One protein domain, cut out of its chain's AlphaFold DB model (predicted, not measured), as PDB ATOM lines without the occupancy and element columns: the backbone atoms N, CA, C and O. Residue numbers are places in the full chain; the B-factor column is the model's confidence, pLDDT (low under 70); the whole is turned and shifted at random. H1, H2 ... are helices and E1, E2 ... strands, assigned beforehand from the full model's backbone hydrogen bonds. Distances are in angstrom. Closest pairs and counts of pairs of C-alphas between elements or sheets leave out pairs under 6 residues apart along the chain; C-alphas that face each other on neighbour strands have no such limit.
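AT A GLANCE: This is residues 532 to 569 and 621 to 660 of the 829 residues of the protein "TonB_dep_Rec domain-containing protein" of Dyella jiangningensis (UniProt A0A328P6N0). A small hairpin of two strands, E1 and E2, packs on H2, which has short H3 beside it and H1 at its last residues. The printed part has 78 residues, in the order H1 H2 H3 E1 E2, with one antiparallel sheet, E1 - E2. The class is mixed, with under half of the residues in named elements; the whole is compact, radius of gyration of the C-alphas 11.2 A, spans 32 by 27 by 20 A.

HOW THE PARTS SIT: Look first at the hairpin of E1, residues 644 to 646, and antiparallel E2, residues 653 to 659: N 645 and O 655, 2.9 A apart, are within hydrogen-bond range. The closest C-alphas of E2 and H2, residues 622 to 631, are Ile 656 and Gly 622, 6.4 A. H3, residues 639 to 642, touches H2, closest C-alphas Cys 641 and Cys 629, 4.5 A. H1, residues 546 to 555, touches H2 about perpendicular, at 86 degrees, closest C-alphas Arg 549 and Asp 631, 5.0 A. Every O i to N i+4 pair is within hydrogen-bond range in H1, 5 of 6 in H2; H3 is too short for one.

IN THESE COORDINATES: Find C-alpha 546 at (-21.365, -11.566, -0.072); H1 runs 14.1 A from there. E2 runs 17.1 A to C-alpha 659 at (-26.129, -10.996, -26.270).

THE WHOLE: Residues 570 to 620 are not printed; C-alphas 569 and 621 are 12.5 A apart. Residues 567 to 568 have pLDDT under 70.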
ATOM      1  N   THR A 532     -13.880 -16.385 -13.891       91.19
ATOM      2  CA  THR A 532     -13.726 -16.840 -12.511       91.19
ATOM      3  C   THR A 532     -15.126 -17.094 -11.963       91.19
ATOM      4  O   THR A 532     -15.951 -16.188 -11.988       91.19
ATOM      5  N   ASP A 533     -15.427 -18.319 -11.528       93.50
ATOM      6  CA  ASP A 533     -16.781 -18.656 -11.080       93.50
ATOM      7  C   ASP A 533     -17.114 -17.941  -9.755       93.50
ATOM      8  O   ASP A 533     -16.474 -18.236  -8.739       93.50
ATOM      9  N   PRO A 534     -18.120 -17.046  -9.719       95.69
ATOM     10  CA  PRO A 534     -18.448 -16.281  -8.517       95.69
ATOM     11  C   PRO A 534     -19.002 -17.143  -7.382       95.69
ATOM     12  O   PRO A 534     -18.986 -16.717  -6.231       95.69
ATOM     13  N   CYS A 535     -19.473 -18.357  -7.685       96.25
ATOM     14  CA  CYS A 535     -19.954 -19.305  -6.685       96.25
ATOM     15  C   CYS A 535     -18.867 -20.209  -6.118       96.25
ATOM     16  O   CYS A 535     -19.145 -21.016  -5.230       96.25
ATOM     17  N   SER A 536     -17.632 -20.082  -6.604       95.50
ATOM     18  CA  SER A 536     -16.493 -20.732  -5.979       95.50
ATOM     19  C   SER A 536     -16.292 -20.181  -4.564       95.50
ATOM     20  O   SER A 536     -16.388 -18.976  -4.338       95.50
ATOM     21  N   ALA A 537     -15.995 -21.045  -3.592       94.50
ATOM     22  CA  ALA A 537     -15.941 -20.690  -2.172       94.50
ATOM     23  C   ALA A 537     -15.014 -19.498  -1.866       94.50
ATOM     24  O   ALA A 537     -15.303 -18.690  -0.982       94.50
ATOM     25  N   ASN A 538     -13.914 -19.360  -2.609       93.38
ATOM     26  CA  ASN A 538     -12.968 -18.250  -2.489       93.38
ATOM     27  C   ASN A 538     -13.466 -16.910  -3.068       93.38
ATOM     28  O   ASN A 538     -12.902 -15.870  -2.723       93.38
ATOM     29  N   GLU A 539     -14.515 -16.930  -3.892       94.75
ATOM     30  CA  GLU A 539     -15.054 -15.783  -4.637       94.75
ATOM     31  C   GLU A 539     -16.371 -15.246  -4.062       94.75
ATOM     32  O   GLU A 539     -16.781 -14.130  -4.387       94.75
ATOM     33  N   LEU A 540     -17.009 -15.980  -3.141       94.44
ATOM     34  CA  LEU A 540     -18.246 -15.544  -2.478       94.44
ATOM     35  C   LEU A 540     -18.090 -14.189  -1.770       94.44
ATOM     36  O   LEU A 540     -19.006 -13.374  -1.762       94.44
ATOM     37  N   LYS A 541     -16.906 -13.922  -1.210       93.56
ATOM     38  CA  LYS A 541     -16.583 -12.660  -0.523       93.56
ATOM     39  C   LYS A 541     -16.352 -11.472  -1.464       93.56
ATOM     40  O   LYS A 541     -16.286 -10.348  -0.981       93.56
ATOM     41  N   ASN A 542     -16.162 -11.728  -2.759       90.44
ATOM     42  CA  ASN A 542     -15.806 -10.707  -3.745       90.44
ATOM     43  C   ASN A 542     -17.046 -10.069  -4.398       90.44
ATOM     44  O   ASN A 542     -16.898  -9.118  -5.161       90.44
ATOM     45  N   GLY A 543     -18.251 -10.569  -4.103       87.25
ATOM     46  CA  GLY A 543     -19.500  -9.940  -4.535       87.25
ATOM     47  C   GLY A 543     -19.777  -8.632  -3.804       87.25
ATOM     48  O   GLY A 543     -19.329  -8.438  -2.672       87.25
ATOM     49  N   LYS A 544     -20.569  -7.753  -4.434       85.56
ATOM     50  CA  LYS A 544     -20.999  -6.469  -3.841       85.56
ATOM     51  C   LYS A 544     -21.682  -6.671  -2.483       85.56
ATOM     52  O   LYS A 544     -21.436  -5.912  -1.550       85.56
ATOM     53  N   ASP A 545     -22.491  -7.722  -2.378       92.12
ATOM     54  CA  ASP A 545     -23.025  -8.243  -1.121       92.12
ATOM     55  C   ASP A 545     -22.729  -9.753  -1.031       92.12
ATOM     56  O   ASP A 545     -23.405 -10.562  -1.679       92.12
ATOM     57  N   PRO A 546     -21.729 -10.160  -0.226       95.19
ATOM     58  CA  PRO A 546     -21.365 -11.566  -0.072       95.19
ATOM     59  C   PRO A 546     -22.506 -12.469   0.410       95.19
ATOM     60  O   PRO A 546     -22.511 -13.665   0.110       95.19
ATOM     61  N   SER A 547     -23.475 -11.926   1.156       94.88
ATOM     62  CA  SER A 547     -24.608 -12.699   1.667       94.88
ATOM     63  C   SER A 547     -25.624 -13.011   0.565       94.88
ATOM     64  O   SER A 547     -26.080 -14.153   0.464       94.88
ATOM     65  N   VAL A 548     -25.898 -12.040  -0.312       95.25
ATOM     66  CA  VAL A 548     -26.747 -12.212  -1.501       95.25
ATOM     67  C   VAL A 548     -26.108 -13.206  -2.464       95.25
ATOM     68  O   VAL A 548     -26.762 -14.171  -2.862       95.25
ATOM     69  N   ARG A 549     -24.812 -13.036  -2.762       96.44
ATOM     70  CA  ARG A 549     -24.057 -13.956  -3.625       96.44
ATOM     71  C   ARG A 549     -24.128 -15.392  -3.114       96.44
ATOM     72  O   ARG A 549     -24.497 -16.294  -3.863       96.44
ATOM     73  N   ALA A 550     -23.838 -15.612  -1.830       95.56
ATOM     74  CA  ALA A 550     -23.895 -16.942  -1.226       95.56
ATOM     75  C   ALA A 550     -25.308 -17.554  -1.268       95.56
ATOM     76  O   ALA A 550     -25.452 -18.731  -1.607       95.56
ATOM     77  N   ALA A 551     -26.348 -16.768  -0.970       96.25
ATOM     78  CA  ALA A 551     -27.734 -17.229  -1.024       96.25
ATOM     79  C   ALA A 551     -28.155 -17.627  -2.449       96.25
ATOM     80  O   ALA A 551     -28.736 -18.694  -2.648       96.25
ATOM     81  N   ASN A 552     -27.805 -16.813  -3.446       97.19
ATOM     82  CA  ASN A 552     -28.126 -17.073  -4.847       97.19
ATOM     83  C   ASN A 552     -27.341 -18.262  -5.414       97.19
ATOM     84  O   ASN A 552     -27.921 -19.093  -6.109       97.19
ATOM     85  N   CYS A 553     -26.064 -18.419  -5.062       97.00
ATOM     86  CA  CYS A 553     -25.300 -19.623  -5.402       97.00
ATOM     87  C   CYS A 553     -25.927 -20.889  -4.794       97.00
ATOM     88  O   CYS A 553     -26.058 -21.903  -5.482       97.00
ATOM     89  N   GLY A 554     -26.395 -20.825  -3.543       96.06
ATOM     90  CA  GLY A 554     -27.154 -21.914  -2.923       96.06
ATOM     91  C   GLY A 554     -28.472 -22.208  -3.651       96.06
ATOM     92  O   GLY A 554     -28.810 -23.371  -3.865       96.06
ATOM     93  N   ALA A 555     -29.185 -21.173  -4.105       95.62
ATOM     94  CA  ALA A 555     -30.409 -21.314  -4.896       95.62
ATOM     95  C   ALA A 555     -30.170 -21.952  -6.280       95.62
ATOM     96  O   ALA A 555     -31.062 -22.610  -6.809       95.62
ATOM     97  N   LEU A 556     -28.959 -21.827  -6.840       94.94
ATOM     98  CA  LEU A 556     -28.521 -22.558  -8.040       94.94
ATOM     99  C   LEU A 556     -28.150 -24.028  -7.760       94.94
ATOM    100  O   LEU A 556     -27.718 -24.735  -8.670       94.94
ATOM    101  N   GLY A 557     -28.304 -24.502  -6.520       94.25
ATOM    102  CA  GLY A 557     -27.997 -25.874  -6.116       94.25
ATOM    103  C   GLY A 557     -26.509 -26.136  -5.874       94.25
ATOM    104  O   GLY A 557     -26.097 -27.294  -5.867       94.25
ATOM    105  N   ILE A 558     -25.700 -25.087  -5.692       95.81
ATOM    106  CA  ILE A 558     -24.256 -25.211  -5.470       95.81
ATOM    107  C   ILE A 558     -23.999 -25.480  -3.978       95.81
ATOM    108  O   ILE A 558     -24.418 -24.681  -3.135       95.81
ATOM    109  N   PRO A 559     -23.317 -26.584  -3.615       94.44
ATOM    110  CA  PRO A 559     -23.041 -26.908  -2.220       94.44
ATOM    111  C   PRO A 559     -22.148 -25.869  -1.531       94.44
ATOM    112  O   PRO A 559     -21.223 -25.315  -2.130       94.44
ATOM    113  N   ALA A 560     -22.365 -25.658  -0.231       91.38
ATOM    114  CA  ALA A 560     -21.492 -24.808   0.573       91.38
ATOM    115  C   ALA A 560     -20.043 -25.333   0.555       91.38
ATOM    116  O   ALA A 560     -19.800 -26.525   0.741       91.38
ATOM    117  N   GLY A 561     -19.079 -24.433   0.345       92.25
ATOM    118  CA  GLY A 561     -17.658 -24.786   0.256       92.25
ATOM    119  C   GLY A 561     -17.227 -25.394  -1.084       92.25
ATOM    120  O   GLY A 561     -16.069 -25.788  -1.207       92.25
ATOM    121  N   TRP A 562     -18.115 -25.463  -2.086       96.19
ATOM    122  CA  TRP A 562     -17.744 -25.881  -3.437       96.19
ATOM    123  C   TRP A 562     -16.685 -24.947  -4.034       96.19
ATOM    124  O   TRP A 562     -16.758 -23.728  -3.896       96.19
ATOM    125  N   GLN A 563     -15.700 -25.527  -4.709       94.62
ATOM    126  CA  GLN A 563     -14.589 -24.808  -5.320       94.62
ATOM    127  C   GLN A 563     -14.538 -25.165  -6.800       94.62
ATOM    128  O   GLN A 563     -14.417 -26.344  -7.137       94.62
ATOM    129  N   SER A 564     -14.570 -24.153  -7.670       91.00
ATOM    130  CA  SER A 564     -14.387 -24.392  -9.100       91.00
ATOM    131  C   SER A 564     -12.984 -24.938  -9.351       91.00
ATOM    132  O   SER A 564     -11.976 -24.440  -8.841       91.00
ATOM    133  N   THR A 565     -12.931 -25.990 -10.155       85.25
ATOM    134  CA  THR A 565     -11.711 -26.647 -10.630       85.25
ATOM    135  C   THR A 565     -11.344 -26.208 -12.048       85.25
ATOM    136  O   THR A 565     -10.304 -26.607 -12.587       85.25
ATOM    137  N   ARG A 566     -12.188 -25.381 -12.679       80.50
ATOM    138  CA  ARG A 566     -12.016 -24.946 -14.061       80.50
ATOM    139  C   ARG A 566     -10.887 -23.924 -14.187       80.50
ATOM    140  O   ARG A 566     -10.829 -22.920 -13.494       80.50
ATOM    141  N   THR A 567      -9.988 -24.179 -15.136       68.50
ATOM    142  CA  THR A 567      -8.812 -23.333 -15.436       68.50
ATOM    143  C   THR A 567      -8.735 -22.930 -16.915       68.50
ATOM    144  O   THR A 567      -7.752 -22.346 -17.376       68.50
ATOM    145  N   SER A 568      -9.776 -23.262 -17.680       69.94
ATOM    146  CA  SER A 568      -9.905 -23.057 -19.121       69.94
ATOM    147  C   SER A 568     -11.014 -22.064 -19.448       69.94
ATOM    148  O   SER A 568     -11.966 -21.924 -18.682       69.94
ATOM    149  N   SER A 569     -10.939 -21.436 -20.625       79.88
ATOM    150  CA  SER A 569     -12.073 -20.695 -21.173       79.88
ATOM    151  C   SER A 569     -13.284 -21.609 -21.391       79.88
ATOM    152  O   SER A 569     -13.152 -22.788 -21.728       79.88
ATOM    153  N   GLY A 621     -19.587  -8.987 -20.687       91.75
ATOM    154  CA  GLY A 621     -18.535  -9.994 -20.651       91.75
ATOM    155  C   GLY A 621     -18.981 -11.265 -19.926       91.75
ATOM    156  O   GLY A 621     -19.950 -11.274 -19.168       91.75
ATOM    157  N   GLY A 622     -18.258 -12.369 -20.130       92.00
ATOM    158  CA  GLY A 622     -18.596 -13.638 -19.477       92.00
ATOM    159  C   GLY A 622     -18.564 -13.562 -17.947       92.00
ATOM    160  O   GLY A 622     -19.447 -14.118 -17.298       92.00
ATOM    161  N   SER A 623     -17.588 -12.841 -17.382       91.69
ATOM    162  CA  SER A 623     -17.525 -12.594 -15.937       91.69
ATOM    163  C   SER A 623     -18.695 -11.743 -15.466       91.69
ATOM    164  O   SER A 623     -19.369 -12.147 -14.532       91.69
ATOM    165  N   ASP A 624     -19.031 -10.661 -16.180       92.38
ATOM    166  CA  ASP A 624     -20.175  -9.815 -15.824       92.38
ATOM    167  C   ASP A 624     -21.484 -10.609 -15.774       92.38
ATOM    168  O   ASP A 624     -22.283 -10.441 -14.856       92.38
ATOM    169  N   ILE A 625     -21.705 -11.497 -16.751       93.94
ATOM    170  CA  ILE A 625     -22.883 -12.371 -16.790       93.94
ATOM    171  C   ILE A 625     -22.884 -13.317 -15.582       93.94
ATOM    172  O   ILE A 625     -23.909 -13.475 -14.919       93.94
ATOM    173  N   ALA A 626     -21.751 -13.957 -15.288       94.75
ATOM    174  CA  ALA A 626     -21.659 -14.882 -14.166       94.75
ATOM    175  C   ALA A 626     -21.856 -14.164 -12.821       94.75
ATOM    176  O   ALA A 626     -22.674 -14.614 -12.017       94.75
ATOM    177  N   ASP A 627     -21.156 -13.050 -12.593       94.06
ATOM    178  CA  ASP A 627     -21.231 -12.241 -11.374       94.06
ATOM    179  C   ASP A 627     -22.657 -11.722 -11.155       94.06
ATOM    180  O   ASP A 627     -23.264 -11.968 -10.111       94.06
ATOM    181  N   ARG A 628     -23.260 -11.091 -12.170       91.75
ATOM    182  CA  ARG A 628     -24.605 -10.504 -12.056       91.75
ATOM    183  C   ARG A 628     -25.716 -11.531 -11.915       91.75
ATOM    184  O   ARG A 628     -26.748 -11.205 -11.332       91.75
ATOM    185  N   CYS A 629     -25.523 -12.761 -12.395       94.38
ATOM    186  CA  CYS A 629     -26.469 -13.841 -12.123       94.38
ATOM    187  C   CYS A 629     -26.671 -14.022 -10.611       94.38
ATOM    188  O   CYS A 629     -27.806 -14.163 -10.156       94.38
ATOM    189  N   VAL A 630     -25.596 -13.965  -9.825       95.81
ATOM    190  CA  VAL A 630     -25.646 -14.282  -8.393       95.81
ATOM    191  C   VAL A 630     -25.573 -13.064  -7.482       95.81
ATOM    192  O   VAL A 630     -25.960 -13.168  -6.325       95.81
ATOM    193  N   ASP A 631     -25.192 -11.899  -7.996       93.56
ATOM    194  CA  ASP A 631     -25.178 -10.647  -7.229       93.56
ATOM    195  C   ASP A 631     -26.505  -9.887  -7.259       93.56
ATOM    196  O   ASP A 631     -26.688  -8.938  -6.495       93.56
ATOM    197  N   ALA A 632     -27.442 -10.281  -8.124       89.00
ATOM    198  CA  ALA A 632     -28.735  -9.621  -8.233       89.00
ATOM    199  C   ALA A 632     -29.551  -9.762  -6.926       89.00
ATOM    200  O   ALA A 632     -29.893 -10.883  -6.528       89.00
ATOM    201  N   PRO A 633     -29.973  -8.648  -6.290       87.50
ATOM    202  CA  PRO A 633     -30.837  -8.701  -5.107       87.50
ATOM    203  C   PRO A 633     -32.217  -9.318  -5.386       87.50
ATOM    204  O   PRO A 633     -32.890  -9.777  -4.468       87.50
ATOM    205  N   SER A 634     -32.643  -9.346  -6.654       87.94
ATOM    206  CA  SER A 634     -33.875 -10.003  -7.109       87.94
ATOM    207  C   SER A 634     -33.792 -11.536  -7.135       87.94
ATOM    208  O   SER A 634     -34.773 -12.197  -7.482       87.94
ATOM    209  N   GLY A 635     -32.646 -12.110  -6.765       90.38
ATOM    210  CA  GLY A 635     -32.401 -13.546  -6.783       90.38
ATOM    211  C   GLY A 635     -32.007 -14.072  -8.163       90.38
ATOM    212  O   GLY A 635     -31.665 -13.315  -9.072       90.38
ATOM    213  N   ILE A 636     -32.090 -15.394  -8.340       93.12
ATOM    214  CA  ILE A 636     -31.647 -16.099  -9.561       93.12
ATOM    215  C   ILE A 636     -32.589 -15.940 -10.768       93.12
ATOM    216  O   ILE A 636     -32.257 -16.347 -11.879       93.12
ATOM    217  N   SER A 637     -33.767 -15.339 -10.577       90.81
ATOM    218  CA  SER A 637     -34.755 -15.085 -11.635       90.81
ATOM    219  C   SER A 637     -34.407 -13.823 -12.433       90.81
ATOM    220  O   SER A 637     -35.207 -12.896 -12.540       90.81
ATOM    221  N   ASN A 638     -33.190 -13.770 -12.970       87.56
ATOM    222  CA  ASN A 638     -32.680 -12.649 -13.753       87.56
ATOM    223  C   ASN A 638     -32.117 -13.122 -15.107       87.56
ATOM    224  O   ASN A 638     -31.807 -14.299 -15.304       87.56
ATOM    225  N   ILE A 639     -31.983 -12.192 -16.055       84.69
ATOM    226  CA  ILE A 639     -31.540 -12.496 -17.425       84.69
ATOM    227  C   ILE A 639     -30.108 -13.045 -17.485       84.69
ATOM    228  O   ILE A 639     -29.775 -13.808 -18.391       84.69
ATOM    229  N   TYR A 640     -29.258 -12.700 -16.517       91.12
ATOM    230  CA  TYR A 640     -27.874 -13.152 -16.486       91.12
ATOM    231  C   TYR A 640     -27.784 -14.638 -16.120       91.12
ATOM    232  O   TYR A 640     -27.045 -15.374 -16.770       91.12
ATOM    233  N   CYS A 641     -28.615 -15.125 -15.190       92.31
ATOM    234  CA  CYS A 641     -28.692 -16.559 -14.890       92.31
ATOM    235  C   CYS A 641     -29.236 -17.397 -16.051       92.31
ATOM    236  O   CYS A 641     -28.784 -18.520 -16.254       92.31
ATOM    237  N   LEU A 642     -30.141 -16.848 -16.869       89.44
ATOM    238  CA  LEU A 642     -30.587 -17.514 -18.104       89.44
ATOM    239  C   LEU A 642     -29.458 -17.657 -19.140       89.44
ATOM    240  O   LEU A 642     -29.513 -18.530 -20.007       89.44
ATOM    241  N   ASN A 643     -28.434 -16.811 -19.047       92.31
ATOM    242  CA  ASN A 643     -27.296 -16.762 -19.959       92.31
ATOM    243  C   ASN A 643     -26.022 -17.415 -19.394       92.31
ATOM    244  O   ASN A 643     -25.002 -17.419 -20.082       92.31
ATOM    245  N   ALA A 644     -26.081 -17.997 -18.192       93.88
ATOM    246  CA  ALA A 644     -24.990 -18.719 -17.542       93.88
ATOM    247  C   ALA A 644     -25.425 -20.158 -17.222       93.88
ATOM    248  O   ALA A 644     -25.996 -20.443 -16.171       93.88
ATOM    249  N   SER A 645     -25.163 -21.090 -18.139       92.56
ATOM    250  CA  SER A 645     -25.551 -22.494 -17.960       92.56
ATOM    251  C   SER A 645     -24.508 -23.264 -17.155       92.56
ATOM    252  O   SER A 645     -23.306 -23.160 -17.420       92.56
ATOM    253  N   ARG A 646     -24.971 -24.090 -16.211       91.75
ATOM    254  CA  ARG A 646     -24.139 -24.923 -15.333       91.75
ATOM    255  C   ARG A 646     -24.395 -26.407 -15.563       91.75
ATOM    256  O   ARG A 646     -25.511 -26.804 -15.888       91.75
ATOM    257  N   ASP A 647     -23.360 -27.215 -15.375       89.81
ATOM    258  CA  ASP A 647     -23.488 -28.669 -15.340       89.81
ATOM    259  C   ASP A 647     -24.094 -29.113 -13.996       89.81
ATOM    260  O   ASP A 647     -23.536 -28.780 -12.950       89.81
ATOM    261  N   PRO A 648     -25.203 -29.872 -13.973       88.31
ATOM    262  CA  PRO A 648     -25.867 -30.238 -12.719       88.31
ATOM    263  C   PRO A 648     -25.047 -31.145 -11.789       88.31
ATOM    264  O   PRO A 648     -25.333 -31.185 -10.596       88.31
ATOM    265  N   ALA A 649     -24.071 -31.895 -12.313       88.75
ATOM    266  CA  ALA A 649     -23.296 -32.859 -11.532       88.75
ATOM    267  C   ALA A 649     -22.026 -32.245 -10.924       88.75
ATOM    268  O   ALA A 649     -21.687 -32.519  -9.777       88.75
ATOM    269  N   SER A 650     -21.309 -31.432 -11.699       90.12
ATOM    270  CA  SER A 650     -20.067 -30.767 -11.290       90.12
ATOM    271  C   SER A 650     -20.275 -29.344 -10.773       90.12
ATOM    272  O   SER A 650     -19.381 -28.813 -10.118       90.12
ATOM    273  N   HIS A 651     -21.433 -28.737 -11.057       92.50
ATOM    274  CA  HIS A 651     -21.807 -27.342 -10.776       92.50
ATOM    275  C   HIS A 651     -21.016 -26.274 -11.552       92.50
ATOM    276  O   HIS A 651     -21.311 -25.081 -11.442       92.50
ATOM    277  N   GLU A 652     -20.057 -26.690 -12.382       91.62
ATOM    278  CA  GLU A 652     -19.228 -25.803 -13.196       91.62
ATOM    279  C   GLU A 652     -20.056 -25.089 -14.272       91.62
ATOM    280  O   GLU A 652     -20.942 -25.679 -14.898       91.62
ATOM    281  N   LEU A 653     -19.708 -23.834 -14.562       90.75
ATOM    282  CA  LEU A 653     -20.215 -23.127 -15.739       90.75
ATOM    283  C   LEU A 653     -19.761 -23.837 -17.021       90.75
ATOM    284  O   LEU A 653     -18.564 -24.008 -17.256       90.75
ATOM    285  N   VAL A 654     -20.705 -24.225 -17.881       88.88
ATOM    286  CA  VAL A 654     -20.436 -24.957 -19.134       88.88
ATOM    287  C   VAL A 654     -20.702 -24.154 -20.396       88.88
ATOM    288  O   VAL A 654     -20.104 -24.470 -21.422       88.88
ATOM    289  N   SER A 655     -21.547 -23.124 -20.329       89.25
ATOM    290  CA  SER A 655     -21.844 -22.252 -21.465       89.25
ATOM    291  C   SER A 655     -22.249 -20.858 -21.004       89.25
ATOM    292  O   SER A 655     -22.902 -20.704 -19.969       89.25
ATOM    293  N   ILE A 656     -21.869 -19.853 -21.792       92.62
ATOM    294  CA  ILE A 656     -22.238 -18.450 -21.594       92.62
ATOM    295  C   ILE A 656     -22.856 -17.905 -22.878       92.62
ATOM    296  O   ILE A 656     -22.359 -18.170 -23.973       92.62
ATOM    297  N   ARG A 657     -23.926 -17.119 -22.752       93.44
ATOM    298  CA  ARG A 657     -24.557 -16.400 -23.868       93.44
ATOM    299  C   ARG A 657     -24.421 -14.891 -23.668       93.44
ATOM    300  O   ARG A 657     -25.122 -14.305 -22.853       93.44
ATOM    301  N   SER A 658     -23.532 -14.261 -24.428       94.62
ATOM    302  CA  SER A 658     -23.318 -12.810 -24.416       94.62
ATOM    303  C   SER A 658     -24.072 -12.158 -25.576       94.62
ATOM    304  O   SER A 658     -23.633 -12.171 -26.724       94.62
ATOM    305  N   LEU A 659     -25.267 -11.650 -25.285       92.81
ATOM    306  CA  LEU A 659     -26.129 -10.996 -26.270       92.81
ATOM    307  C   LEU A 659     -26.012  -9.479 -26.148       92.81
ATOM    308  O   LEU A 659     -25.876  -8.971 -25.033       92.81
ATOM    309  N   ASN A 660     -26.141  -8.772 -27.270       93.69
ATOM    310  CA  ASN A 660     -26.275  -7.316 -27.274       93.69
ATOM    311  C   ASN A 660     -27.468  -6.873 -26.411       93.69
ATOM    312  O   ASN A 660     -28.563  -7.428 -26.519       93.69
TER     313      ASN A 660